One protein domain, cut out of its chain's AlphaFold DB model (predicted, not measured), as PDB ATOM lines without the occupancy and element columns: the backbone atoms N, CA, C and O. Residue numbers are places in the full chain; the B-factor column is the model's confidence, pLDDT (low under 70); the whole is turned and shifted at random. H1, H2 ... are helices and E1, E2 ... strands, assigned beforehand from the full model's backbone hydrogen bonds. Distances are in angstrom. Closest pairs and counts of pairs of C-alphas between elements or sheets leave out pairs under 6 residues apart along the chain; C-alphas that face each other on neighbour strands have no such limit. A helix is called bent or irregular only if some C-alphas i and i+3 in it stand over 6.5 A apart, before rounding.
ATOM      1  N   ARG A   9     189.750 147.666 178.730       96.94
ATOM      2  CA  ARG A   9     189.318 148.005 180.097       96.94
ATOM      3  C   ARG A   9     187.805 148.014 180.254       96.94
ATOM      4  O   ARG A   9     187.321 147.824 181.366       96.94
ATOM      5  N   ASN A  10     187.071 148.182 179.156       97.44
ATOM      6  CA  ASN A  10     185.620 148.110 179.184       97.44
ATOM      7  C   ASN A  10     185.158 146.711 179.607       97.44
ATOM      8  O   ASN A  10     184.173 146.620 180.326       97.44
ATOM      9  N   TYR A  11     185.902 145.650 179.265       97.38
ATOM     10  CA  TYR A  11     185.510 144.250 179.495       97.38
ATOM     11  C   TYR A  11     186.045 143.632 180.790       97.38
ATOM     12  O   TYR A  11     185.486 142.651 181.261       97.38
ATOM     13  N   ASN A  12     187.105 144.197 181.371       95.56
ATOM     14  CA  ASN A  12     187.566 143.903 182.729       95.56
ATOM     15  C   ASN A  12     188.448 145.061 183.216       95.56
ATOM     16  O   ASN A  12     189.338 145.521 182.498       95.56
ATOM     17  N   GLN A  13     188.233 145.520 184.449       93.31
ATOM     18  CA  GLN A  13     188.914 146.702 185.000       93.31
ATOM     19  C   GLN A  13     190.446 146.568 185.098       93.31
ATOM     20  O   GLN A  13     191.165 147.567 185.057       93.31
ATOM     21  N   TYR A  14     190.964 145.340 185.199       92.56
ATOM     22  CA  TYR A  14     192.395 145.054 185.319       92.56
ATOM     23  C   TYR A  14     193.100 144.893 183.967       92.56
ATOM     24  O   TYR A  14     194.333 144.804 183.927       92.56
ATOM     25  N   ASN A  15     192.353 144.907 182.861       96.31
ATOM     26  CA  ASN A  15     192.927 144.879 181.525       96.31
ATOM     27  C   ASN A  15     193.748 146.138 181.217       96.31
ATOM     28  O   ASN A  15     193.659 147.203 181.841       96.31
ATOM     29  N   ARG A  16     194.568 146.024 180.175       95.62
ATOM     30  CA  ARG A  16     195.416 147.104 179.665       95.62
ATOM     31  C   ARG A  16     195.281 147.167 178.148       95.62
ATOM     32  O   ARG A  16     194.986 146.167 177.516       95.62
ATOM     33  N   ASN A  17     195.526 148.340 177.562       97.19
ATOM     34  CA  ASN A  17     195.586 148.523 176.099       97.19
ATOM     35  C   ASN A  17     197.027 148.684 175.597       97.19
ATOM     36  O   ASN A  17     197.294 149.376 174.612       97.19
ATOM     37  N   PHE A  18     197.974 148.133 176.345       96.94
ATOM     38  CA  PHE A  18     199.398 148.256 176.101       96.94
ATOM     39  C   PHE A  18     200.122 147.057 176.702       96.94
ATOM     40  O   PHE A  18     199.614 146.419 177.626       96.94
ATOM     41  N   PHE A  19     201.330 146.822 176.214       97.31
ATOM     42  CA  PHE A  19     202.287 145.865 176.749       97.31
ATOM     43  C   PHE A  19     203.640 146.552 176.946       97.31
ATOM     44  O   PHE A  19     203.812 147.717 176.576       97.31
ATOM     45  N   PHE A  20     204.582 145.842 177.561       96.50
ATOM     46  CA  PHE A  20     205.967 146.284 177.664       96.50
ATOM     47  C   PHE A  20     206.854 145.399 176.796       96.50
ATOM     48  O   PHE A  20     206.730 144.175 176.835       96.50
ATOM     49  N   GLU A  21     207.752 146.017 176.041       94.94
ATOM     50  CA  GLU A  21     208.787 145.344 175.259       94.94
ATOM     51  C   GLU A  21     210.106 146.041 175.576       94.94
ATOM     52  O   GLU A  21     210.216 147.254 175.420       94.94
ATOM     53  N   ASN A  22     211.070 145.301 176.130       94.19
ATOM     54  CA  ASN A  22     212.356 145.842 176.592       94.19
ATOM     55  C   ASN A  22     212.212 147.058 177.535       94.19
ATOM     56  O   ASN A  22     212.923 148.048 177.412       94.19
ATOM     57  N   GLY A  23     211.237 147.012 178.451       94.25
ATOM     58  CA  GLY A  23     210.941 148.106 179.389       94.25
ATOM     59  C   GLY A  23     210.155 149.281 178.788       94.25
ATOM     60  O   GLY A  23     209.665 150.131 179.528       94.25
ATOM     61  N   ILE A  24     209.948 149.306 177.470       96.56
ATOM     62  CA  ILE A  24     209.224 150.372 176.774       96.56
ATOM     63  C   ILE A  24     207.736 150.033 176.713       96.56
ATOM     64  O   ILE A  24     207.339 148.941 176.306       96.56
ATOM     65  N   LYS A  25     206.890 150.991 177.101       97.00
ATOM     66  CA  LYS A  25     205.430 150.864 177.040       97.00
ATOM     67  C   LYS A  25     204.925 151.093 175.615       97.00
ATOM     68  O   LYS A  25     204.971 152.214 175.115       97.00
ATOM     69  N   LEU A  26     204.341 150.065 175.005       97.44
ATOM     70  CA  LEU A  26     203.799 150.109 173.647       97.44
ATOM     71  C   LEU A  26     202.291 149.860 173.648       97.44
ATOM     72  O   LEU A  26     201.803 148.910 174.257       97.44
ATOM     73  N   ARG A  27     201.526 150.708 172.948       96.88
ATOM     74  CA  ARG A  27     200.077 150.500 172.774       96.88
ATOM     75  C   ARG A  27     199.808 149.305 171.859       96.88
ATOM     76  O   ARG A  27     200.554 149.052 170.912       96.88
ATOM     77  N   PHE A  28     198.692 148.615 172.086       97.12
ATOM     78  CA  PHE A  28     198.242 147.585 171.153       97.12
ATOM     79  C   PHE A  28     197.858 148.196 169.805       97.12
ATOM     80  O   PHE A  28     196.899 148.960 169.692       97.12
ATOM     81  N   ARG A  29     198.611 147.815 168.770       96.06
ATOM     82  CA  ARG A  29     198.229 147.999 167.360       96.06
ATOM     83  C   ARG A  29     196.997 147.159 167.016       96.06
ATOM     84  O   ARG A  29     196.703 146.191 167.714       96.06
ATOM     85  N   ASN A  30     196.334 147.488 165.905       96.75
ATOM     86  CA  ASN A  30     195.155 146.753 165.444       96.75
ATOM     87  C   ASN A  30     195.404 145.242 165.319       96.75
ATOM     88  O   ASN A  30     194.574 144.463 165.761       96.75
ATOM     89  N   THR A  31     196.566 144.833 164.802       96.19
ATOM     90  CA  THR A  31     196.951 143.417 164.678       96.19
ATOM     91  C   THR A  31     196.918 142.692 166.022       96.19
ATOM     92  O   THR A  31     196.195 141.717 166.165       96.19
ATOM     93  N   HIS A  32     197.565 143.247 167.053       96.94
ATOM     94  CA  HIS A  32     197.506 142.689 168.408       96.94
ATOM     95  C   HIS A  32     196.073 142.598 168.934       96.94
ATOM     96  O   HIS A  32     195.724 141.639 169.612       96.94
ATOM     97  N   LYS A  33     195.239 143.608 168.655       97.56
ATOM     98  CA  LYS A  33     193.842 143.597 169.097       97.56
ATOM     99  C   LYS A  33     193.040 142.495 168.413       97.56
ATOM    100  O   LYS A  33     192.252 141.841 169.087       97.56
ATOM    101  N   VAL A  34     193.263 142.281 167.117       97.19
ATOM    102  CA  VAL A  34     192.653 141.183 166.358       97.19
ATOM    103  C   VAL A  34     193.080 139.839 166.949       97.19
ATOM    104  O   VAL A  34     192.210 139.032 167.257       97.19
ATOM    105  N   ASP A  35     194.372 139.635 167.218       97.44
ATOM    106  CA  ASP A  35     194.877 138.393 167.824       97.44
ATOM    107  C   ASP A  35     194.251 138.124 169.205       97.44
ATOM    108  O   ASP A  35     193.812 137.009 169.494       97.44
ATOM    109  N   ILE A  36     194.153 139.160 170.051       97.88
ATOM    110  CA  ILE A  36     193.483 139.082 171.359       97.88
ATOM    111  C   ILE A  36     192.021 138.657 171.185       97.88
ATOM    112  O   ILE A  36     191.573 137.723 171.849       97.88
ATOM    113  N   VAL A  37     191.276 139.345 170.317       97.88
ATOM    114  CA  VAL A  37     189.845 139.094 170.109       97.88
ATOM    115  C   VAL A  37     189.609 137.687 169.570       97.88
ATOM    116  O   VAL A  37     188.762 136.981 170.108       97.88
ATOM    117  N   LEU A  38     190.376 137.245 168.571       97.50
ATOM    118  CA  LEU A  38     190.246 135.900 168.010       97.50
ATOM    119  C   LEU A  38     190.524 134.820 169.060       97.50
ATOM    120  O   LEU A  38     189.757 133.865 169.179       97.50
ATOM    121  N   SER A  39     191.563 135.001 169.879       97.94
ATOM    122  CA  SER A  39     191.868 134.077 170.972       97.94
ATOM    123  C   SER A  39     190.761 134.044 172.035       97.94
ATOM    124  O   SER A  39     190.385 132.970 172.506       97.94
ATOM    125  N   LEU A  40     190.187 135.200 172.388       97.56
ATOM    126  CA  LEU A  40     189.054 135.270 173.313       97.56
ATOM    127  C   LEU A  40     187.802 134.603 172.735       97.56
ATOM    128  O   LEU A  40     187.155 133.847 173.450       97.56
ATOM    129  N   LEU A  41     187.485 134.815 171.455       97.19
ATOM    130  CA  LEU A  41     186.354 134.166 170.783       97.19
ATOM    131  C   LEU A  41     186.527 132.645 170.718       97.19
ATOM    132  O   LEU A  41     185.582 131.909 170.998       97.19
ATOM    133  N   GLN A  42     187.736 132.164 170.421       96.50
ATOM    134  CA  GLN A  42     188.053 130.735 170.459       96.50
ATOM    135  C   GLN A  42     187.833 130.156 171.864       96.50
ATOM    136  O   GLN A  42     187.193 129.114 172.020       96.50
ATOM    137  N   ASN A  43     188.318 130.848 172.898       95.31
ATOM    138  CA  ASN A  43     188.147 130.423 174.284       95.31
ATOM    139  C   ASN A  43     186.684 130.478 174.737       95.31
ATOM    140  O   ASN A  43     186.251 129.592 175.474       95.31
ATOM    141  N   LEU A  44     185.919 131.476 174.289       95.94
ATOM    142  CA  LEU A  44     184.487 131.582 174.545       95.94
ATOM    143  C   LEU A  44     183.746 130.409 173.901       95.94
ATOM    144  O   LEU A  44     183.091 129.664 174.623       95.94
ATOM    145  N   ARG A  45     183.944 130.164 172.596       94.81
ATOM    146  CA  ARG A  45     183.360 129.022 171.869       94.81
ATOM    147  C   ARG A  45     183.609 127.702 172.600       94.81
ATOM    148  O   ARG A  45     182.681 126.928 172.804       94.81
ATOM    149  N   ASN A  46     184.853 127.452 173.014       92.94
ATOM    150  CA  ASN A  46     185.223 126.216 173.708       92.94
ATOM    151  C   ASN A  46     184.561 126.092 175.091       92.94
ATOM    152  O   ASN A  46     184.267 124.988 175.539       92.94
ATOM    153  N   ARG A  47     184.316 127.212 175.777       91.19
ATOM    154  CA  ARG A  47     183.627 127.221 177.074       91.19
ATOM    155  C   ARG A  47     182.115 127.092 176.929       91.19
ATOM    156  O   ARG A  47     181.506 126.517 177.822       91.19
ATOM    157  N   SER A  48     181.529 127.538 175.818       89.00
ATOM    158  CA  SER A  48     180.087 127.435 175.563       89.00
ATOM    159  C   SER A  48     179.560 126.005 175.465       89.00
ATOM    160  O   SER A  48     178.375 125.798 175.696       89.00
ATOM    161  N   TYR A  49     180.422 125.008 175.231       89.50
ATOM    162  CA  TYR A  49     180.043 123.591 175.347       89.50
ATOM    163  C   TYR A  49     179.557 123.211 176.755       89.50
ATOM    164  O   TYR A  49     178.750 122.301 176.911       89.50
ATOM    165  N   HIS A  50     180.020 123.931 177.777       89.12
ATOM    166  CA  HIS A  50     179.564 123.801 179.154       89.12
ATOM    167  C   HIS A  50     179.300 125.202 179.692       89.12
ATOM    168  O   HIS A  50     180.177 125.792 180.318       89.12
ATOM    169  N   TRP A  51     178.113 125.740 179.410       83.44
ATOM    170  CA  TRP A  51     177.771 127.151 179.628       83.44
ATOM    171  C   TRP A  51     178.161 127.689 181.020       83.44
ATOM    172  O   TRP A  51     178.658 128.807 181.122       83.44
ATOM    173  N   GLU A  52     178.075 126.887 182.086       87.44
ATOM    174  CA  GLU A  52     178.516 127.269 183.438       87.44
ATOM    175  C   GLU A  52     179.995 127.694 183.502       87.44
ATOM    176  O   GLU A  52     180.382 128.560 184.287       87.44
ATOM    177  N   ASN A  53     180.856 127.120 182.654       87.50
ATOM    178  CA  ASN A  53     182.277 127.462 182.567       87.50
ATOM    179  C   ASN A  53     182.533 128.876 182.043       87.50
ATOM    180  O   ASN A  53     183.647 129.379 182.228       87.50
ATOM    181  N   ILE A  54     181.547 129.490 181.385       87.94
ATOM    182  CA  ILE A  54     181.592 130.888 180.958       87.94
ATOM    183  C   ILE A  54     181.530 131.807 182.183       87.94
ATOM    184  O   ILE A  54     182.259 132.794 182.252       87.94
ATOM    185  N   LEU A  55     180.718 131.444 183.182       90.44
ATOM    186  CA  LEU A  55     180.479 132.250 184.383       90.44
ATOM    187  C   LEU A  55     181.591 132.136 185.431       90.44
ATOM    188  O   LEU A  55     181.650 132.924 186.375       90.44
ATOM    189  N   LYS A  56     182.501 131.170 185.276       91.38
ATOM    190  CA  LYS A  56     183.560 130.921 186.256       91.38
ATOM    191  C   LYS A  56     184.571 132.067 186.302       91.38
ATOM    192  O   LYS A  56     185.154 132.472 185.294       91.38
ATOM    193  N   THR A  57     184.879 132.486 187.521       93.56
ATOM    194  CA  THR A  57     185.983 133.392 187.846       93.56
ATOM    195  C   THR A  57     187.056 132.645 188.645       93.56
ATOM    196  O   THR A  57     186.958 131.443 188.922       93.56
ATOM    197  N   THR A  58     188.158 133.321 188.932       91.62
ATOM    198  CA  THR A  58     189.189 132.867 189.862       91.62
ATOM    199  C   THR A  58     189.551 134.014 190.782       91.62
ATOM    200  O   THR A  58     189.560 135.166 190.356       91.62
ATOM    201  N   GLU A  59     189.881 133.703 192.026       91.38
ATOM    202  CA  GLU A  59     190.373 134.688 192.979       91.38
ATOM    203  C   GLU A  59     191.881 134.523 193.172       91.38
ATOM    204  O   GLU A  59     192.390 133.404 193.260       91.38
ATOM    205  N   LYS A  60     192.612 135.635 193.195       89.25
ATOM    206  CA  LYS A  60     194.034 135.663 193.539       89.25
ATOM    207  C   LYS A  60     194.352 136.961 194.264       89.25
ATOM    208  O   LYS A  60     194.103 138.036 193.723       89.25
ATOM    209  N   ASN A  61     194.935 136.866 195.458       89.31
ATOM    210  CA  ASN A  61     195.288 138.014 196.302       89.31
ATOM    211  C   ASN A  61     194.095 138.971 196.535       89.31
ATOM    212  O   ASN A  61     194.241 140.183 196.374       89.31
ATOM    213  N   GLY A  62     192.906 138.422 196.818       85.94
ATOM    214  CA  GLY A  62     191.674 139.193 197.036       85.94
ATOM    215  C   GLY A  62     191.091 139.854 195.782       85.94
ATOM    216  O   GLY A  62     190.226 140.719 195.881       85.94
ATOM    217  N   LYS A  63     191.582 139.504 194.584       86.25
ATOM    218  CA  LYS A  63     191.077 140.023 193.307       86.25
ATOM    219  C   LYS A  63     190.430 138.918 192.493       86.25
ATOM    220  O   LYS A  63     191.031 137.863 192.291       86.25
ATOM    221  N   HIS A  64     189.249 139.211 191.962       88.56
ATOM    222  CA  HIS A  64     188.546 138.334 191.036       88.56
ATOM    223  C   HIS A  64     188.979 138.597 189.593       88.56
ATOM    224  O   HIS A  64     189.030 139.741 189.134       88.56
ATOM    225  N   TYR A  65     189.265 137.516 188.878       90.44
ATOM    226  CA  TYR A  65     189.635 137.511 187.471       90.44
ATOM    227  C   TYR A  65     188.709 136.572 186.694       90.44
ATOM    228  O   TYR A  65     188.387 135.485 187.186       90.44
ATOM    229  N   PRO A  66     188.292 136.935 185.474       94.19
ATOM    230  CA  PRO A  66     187.525 136.035 184.627       94.19
ATOM    231  C   PRO A  66     188.367 134.828 184.214       94.19
ATOM    232  O   PRO A  66     189.588 134.925 184.083       94.19
ATOM    233  N   ARG A  67     187.725 133.685 183.951       92.75
ATOM    234  CA  ARG A  67     188.406 132.551 183.299       92.75
ATOM    235  C   ARG A  67     188.427 132.659 181.775       92.75
ATOM    236  O   ARG A  67     189.234 131.983 181.135       92.75
ATOM    237  N   LEU A  68     187.585 133.513 181.194       95.75
ATOM    238  CA  LEU A  68     187.672 133.898 179.790       95.75
ATOM    239  C   LEU A  68     188.814 134.905 179.618       95.75
ATOM    240  O   LEU A  68     188.636 136.108 179.792       95.75
ATOM    241  N   THR A  69     190.010 134.389 179.344       96.06
ATOM    242  CA  THR A  69     191.244 135.176 179.238       96.06
ATOM    243  C   THR A  69     192.095 134.728 178.061       96.06
ATOM    244  O   THR A  69     191.934 133.627 177.539       96.06
ATOM    245  N   THR A  70     193.014 135.593 177.649       97.44
ATOM    246  CA  THR A  70     194.119 135.292 176.740       97.44
ATOM    247  C   THR A  70     195.381 136.025 177.197       97.44
ATOM    248  O   THR A  70     195.324 136.931 178.038       97.44
ATOM    249  N   LYS A  71     196.534 135.635 176.653       96.75
ATOM    250  CA  LYS A  71     197.833 136.242 176.937       96.75
ATOM    251  C   LYS A  71     198.533 136.591 175.628       96.75
ATOM    252  O   LYS A  71     198.833 135.709 174.834       96.75
ATOM    253  N   ILE A  72     198.872 137.866 175.448       95.12
ATOM    254  CA  ILE A  72     199.670 138.349 174.313       95.12
ATOM    255  C   ILE A  72     200.776 139.269 174.817       95.12
ATOM    256  O   ILE A  72     200.537 140.072 175.716       95.12
ATOM    257  N   LYS A  73     202.000 139.156 174.279       94.12
ATOM    258  CA  LYS A  73     203.148 139.999 174.683       94.12
ATOM    259  C   LYS A  73     203.273 140.135 176.216       94.12
ATOM    260  O   LYS A  73     203.369 141.225 176.775       94.12
ATOM    261  N   ASN A  74     203.167 138.995 176.903       93.31
ATOM    262  CA  ASN A  74     203.172 138.869 178.366       93.31
ATOM    263  C   ASN A  74     202.093 139.671 179.134       93.31
ATOM    264  O   ASN A  74     202.178 139.831 180.350       93.31
ATOM    265  N   THR A  75     201.052 140.136 178.449       95.50
ATOM    266  CA  THR A  75     199.917 140.866 179.020       95.50
ATOM    267  C   THR A  75     198.679 139.981 178.987       95.50
ATOM    268  O   THR A  75     198.328 139.442 177.940       95.50
ATOM    269  N   HIS A  76     198.023 139.826 180.137       96.00
ATOM    270  CA  HIS A  76     196.759 139.100 180.236       96.00
ATOM    271  C   HIS A  76     195.601 140.043 179.937       96.00
ATOM    272  O   HIS A  76     195.571 141.161 180.455       96.00
ATOM    273  N   ILE A  77     194.662 139.573 179.123       97.69
ATOM    274  CA  ILE A  77     193.419 140.268 178.797       97.69
ATOM    275  C   ILE A  77     192.271 139.302 179.051       97.69
ATOM    276  O   ILE A  77     192.326 138.157 178.605       97.69
ATOM    277  N   GLY A  78     191.251 139.747 179.776       96.88
ATOM    278  CA  GLY A  78     190.076 138.943 180.097       96.88
ATOM    279  C   GLY A  78     188.759 139.660 179.855       96.88
ATOM    280  O   GLY A  78     188.717 140.882 179.755       96.88
ATOM    281  N   VAL A  79     187.679 138.898 179.774       97.88
ATOM    282  CA  VAL A  79     186.318 139.430 179.664       97.88
ATOM    283  C   VAL A  79     185.532 138.924 180.862       97.88
ATOM    284  O   VAL A  79     185.420 137.714 181.054       97.88
ATOM    285  N   ASP A  80     185.038 139.846 181.689       96.56
ATOM    286  CA  ASP A  80     184.171 139.507 182.816       96.56
ATOM    287  C   ASP A  80     182.909 138.803 182.312       96.56
ATOM    288  O   ASP A  80     182.363 139.232 181.293       96.56
ATOM    289  N   PRO A  81     182.402 137.769 183.010       94.69
ATOM    290  CA  PRO A  81     181.228 137.036 182.543       94.69
ATOM    291  C   PRO A  81     180.022 137.932 182.245       94.69
ATOM    292  O   PRO A  81     179.381 137.787 181.212       94.69
ATOM    293  N   GLN A  82     179.781 138.929 183.098       95.06
ATOM    294  CA  GLN A  82     178.693 139.907 182.956       95.06
ATOM    295  C   GLN A  82     178.881 140.882 181.779       95.06
ATOM    296  O   GLN A  82     177.999 141.681 181.489       95.06
ATOM    297  N   LYS A  83     180.046 140.865 181.124       97.00
ATOM    298  CA  LYS A  83     180.414 141.774 180.033       97.00
ATOM    299  C   LYS A  83     180.608 141.056 178.701       97.00
ATOM    300  O   LYS A  83     181.070 141.685 177.751       97.00
ATOM    301  N   ILE A  84     180.276 139.768 178.620       96.06
ATOM    302  CA  ILE A  84     180.406 138.984 177.387       96.06
ATOM    303  C   ILE A  84     179.474 139.525 176.306       96.06
ATOM    304  O   ILE A  84     179.943 139.780 175.203       96.06
ATOM    305  N   ASP A  85     178.211 139.801 176.631       95.25
ATOM    306  CA  ASP A  85     177.254 140.340 175.656       95.25
ATOM    307  C   ASP A  85     177.679 141.724 175.161       95.25
ATOM    308  O   ASP A  85     177.650 142.007 173.963       95.25
ATOM    309  N   PHE A  86     178.172 142.568 176.072       96.75
ATOM    310  CA  PHE A  86     178.729 143.877 175.730       96.75
ATOM    311  C   PHE A  86     179.968 143.751 174.829       96.75
ATOM    312  O   PHE A  86     180.090 144.462 173.834       96.75
ATOM    313  N   PHE A  87     180.866 142.810 175.135       97.31
ATOM    314  CA  PHE A  87     182.027 142.505 174.303       97.31
ATOM    315  C   PHE A  87     181.616 142.054 172.900       97.31
ATOM    316  O   PHE A  87     182.102 142.617 171.924       97.31
ATOM    317  N   LEU A  88     180.708 141.084 172.777       96.06
ATOM    318  CA  LEU A  88     180.238 140.588 171.482       96.06
ATOM    319  C   LEU A  88     179.523 141.679 170.680       96.06
ATOM    320  O   LEU A  88     179.768 141.811 169.480       96.06
ATOM    321  N   SER A  89     178.715 142.505 171.345       95.81
ATOM    322  CA  SER A  89     178.018 143.624 170.709       95.81
ATOM    323  C   SER A  89     178.997 144.643 170.130       95.81
ATOM    324  O   SER A  89     178.867 145.030 168.971       95.81
ATOM    325  N   ASP A  90     180.023 145.027 170.897       95.81
ATOM    326  CA  ASP A  90     181.090 145.913 170.420       95.81
ATOM    327  C   ASP A  90     181.796 145.334 169.184       95.81
ATOM    328  O   ASP A  90     182.091 146.068 168.239       95.81
ATOM    329  N   LEU A  91     182.046 144.017 169.154       95.44
ATOM    330  CA  LEU A  91     182.662 143.361 167.998       95.44
ATOM    331  C   LEU A  91     181.760 143.403 166.764       95.44
ATOM    332  O   LEU A  91     182.246 143.731 165.682       95.44
ATOM    333  N   ILE A  92     180.468 143.110 166.909       94.81
ATOM    334  CA  ILE A  92     179.499 143.159 165.804       94.81
ATOM    335  C   ILE A  92     179.421 144.581 165.233       94.81
ATOM    336  O   ILE A  92     179.525 144.763 164.016       94.81
ATOM    337  N   LYS A  93     179.366 145.597 166.106       93.62
ATOM    338  CA  LYS A  93     179.369 147.015 165.709       93.62
ATOM    339  C   LYS A  93     180.593 147.409 164.886       93.62
ATOM    340  O   LYS A  93     180.488 148.307 164.056       93.62
ATOM    341  N   THR A  94     181.738 146.741 165.062       92.81
ATOM    342  CA  THR A  94     182.929 147.017 164.235       92.81
ATOM    343  C   THR A  94     182.782 146.590 162.775       92.81
ATOM    344  O   THR A  94     183.521 147.085 161.924       92.81
ATOM    345  N   PHE A  95     181.848 145.685 162.475       91.00
ATOM    346  CA  PHE A  95     181.499 145.315 161.106       91.00
ATOM    347  C   PHE A  95     180.367 146.193 160.584       91.00
ATOM    348  O   PHE A  95     180.519 146.827 159.542       91.00
ATOM    349  N   ASN A  96     179.244 146.221 161.304       91.88
ATOM    350  CA  ASN A  96     178.094 147.072 161.018       91.88
ATOM    351  C   ASN A  96     177.132 147.035 162.214       91.88
ATOM    352  O   ASN A  96     176.693 145.962 162.620       91.88
ATOM    353  N   GLU A  97     176.769 148.199 162.751       92.56
ATOM    354  CA  GLU A  97     175.854 148.299 163.894       92.56
ATOM    355  C   GLU A  97     174.468 147.699 163.616       92.56
ATOM    356  O   GLU A  97     173.901 147.073 164.506       92.56
ATOM    357  N   LYS A  98     173.971 147.774 162.373       94.50
ATOM    358  CA  LYS A  98     172.666 147.213 161.985       94.50
ATOM    359  C   LYS A  98     172.578 145.694 162.152       94.50
ATOM    360  O   LYS A  98     171.486 145.156 162.241       94.50
ATOM    361  N   ILE A  99     173.709 144.984 162.206       93.25
ATOM    362  CA  ILE A  99     173.708 143.525 162.415       93.25
ATOM    363  C   ILE A  99     173.126 143.168 163.793       93.25
ATOM    364  O   ILE A  99     172.540 142.099 163.944       93.25
ATOM    365  N   LEU A 100     173.226 144.068 164.777       91.50
ATOM    366  CA  LEU A 100     172.635 143.850 166.099       91.50
ATOM    367  C   LEU A 100     171.108 143.765 166.081       91.50
ATOM    368  O   LEU A 100     170.545 143.175 166.989       91.50
ATOM    369  N   GLU A 101     170.443 144.312 165.061       93.38
ATOM    370  CA  GLU A 101     168.983 144.216 164.913       93.38
ATOM    371  C   GLU A 101     168.518 142.776 164.617       93.38
ATOM    372  O   GLU A 101     167.332 142.476 164.726       93.38
ATOM    373  N   TYR A 102     169.448 141.885 164.252       90.25
ATOM    374  CA  TYR A 102     169.191 140.491 163.886       90.25
ATOM    375  C   TYR A 102     169.722 139.470 164.909       90.25
ATOM    376  O   TYR A 102     169.727 138.275 164.612       90.25
ATOM    377  N   CYS A 103     170.224 139.927 166.062       82.44
ATOM    378  CA  CYS A 103     170.805 139.092 167.120       82.44
ATOM    379  C   CYS A 103     169.871 139.024 168.331       82.44
ATOM    380  O   CYS A 103     169.763 137.920 168.907       82.44
TER     381      CYS A 103
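Overview. This is residues 9 to 103 of the 103 residues of an uncharacterized protein of Campylobacter coli (UniProt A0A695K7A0). A long helix, H1, packs over the small hairpin E5 and E6 near the middle of the domain, while two further hairpins, E1 with E2 and E3 with E4, reach out from there in different directions. H3 is beyond H1 and E6, and H4 makes a corner with its far end, so that the E1 and E2 hairpin and H4 lie at opposite ends of the longest axis. The printed part has 95 residues, with four named helices and six named strands in the order E1 E2 H1 H2 E3 E4 E5 E6 H3 H4. The strands form three separate antiparallel sheets of two, and the class is mixed, helices and strands. The whole is compact, with a radius of gyration of the C-alphas of 14.2 A and spans of 45 by 32 by 20 A.

Along the chain. Residues 9 to 17 hold no named element. E1 is residues 18 to 21, with C-alpha 18 at (199.398, 148.256, 176.101), and E2 is residues 24 to 27. H1, residues 30 to 48, is 26.5 A long and begins at C-alpha 30, (195.155, 146.753, 165.444). H2 is residues 52 to 55. E3 is residues 57 to 60, E4 63 to 66, E5 69 to 72 and E6 75 to 78; E5 is 10.3 A long. H3, residues 81 to 93, is 19.7 A long and irregular, with C-alphas 82 and 85 at 7.5 A. H4, residues 97 to 102, ends at C-alpha 102, (169.191, 140.491, 163.886).

Arrangement. E1 and E2 form a hairpin, with N 19 and O 26 at 2.9 A, within hydrogen-bond range. The closest C-alphas of E1 and E6, those of Phe 19 and Thr 75, are 6.0 A apart. H1 and H2 touch only at the corner, the closest C-alphas being those of Arg 47 and Asn 53, 5.7 A. E3 and E4 form a hairpin, with N 58 and O 65 at 2.8 A. E4 runs on into E5 at 89 degrees. E5 and E6 form a hairpin, with N 70 and O 77 at 2.8 A. The closest C-alphas of H1 and E5 are those of Leu 40 and Thr 70, 6.1 A. H1 and H3 are near each other, with 5 pairs of C-alphas within 10 A. H2 and H3 only just touch, with 3 pairs of C-alphas within 8 A, the closest being Leu 55 and Pro 81 at 5.2 A. H3 touches H4 with residues 89 to 93 alone, at a steep tilt of 66 degrees, opposite ways; the closest C-alphas, of Ile 92 and Ile 99, are 6.7 A apart. Every O i to N i+4 pair is within range in H1, against 7 of 9 in H3 and 0 of 2 in H4, where 3 of 3 O i to N i+3 pairs are; H2 is too short for an i+4 pair.

Size, cuts and confidence. The two C-alphas farthest apart, those of Asn 22 and Tyr 102, are 45.3 A apart. The printed part has no cut, and its links between named elements are tight. The mean pLDDT of the printed part is 94.2, and no printed residue is under 70.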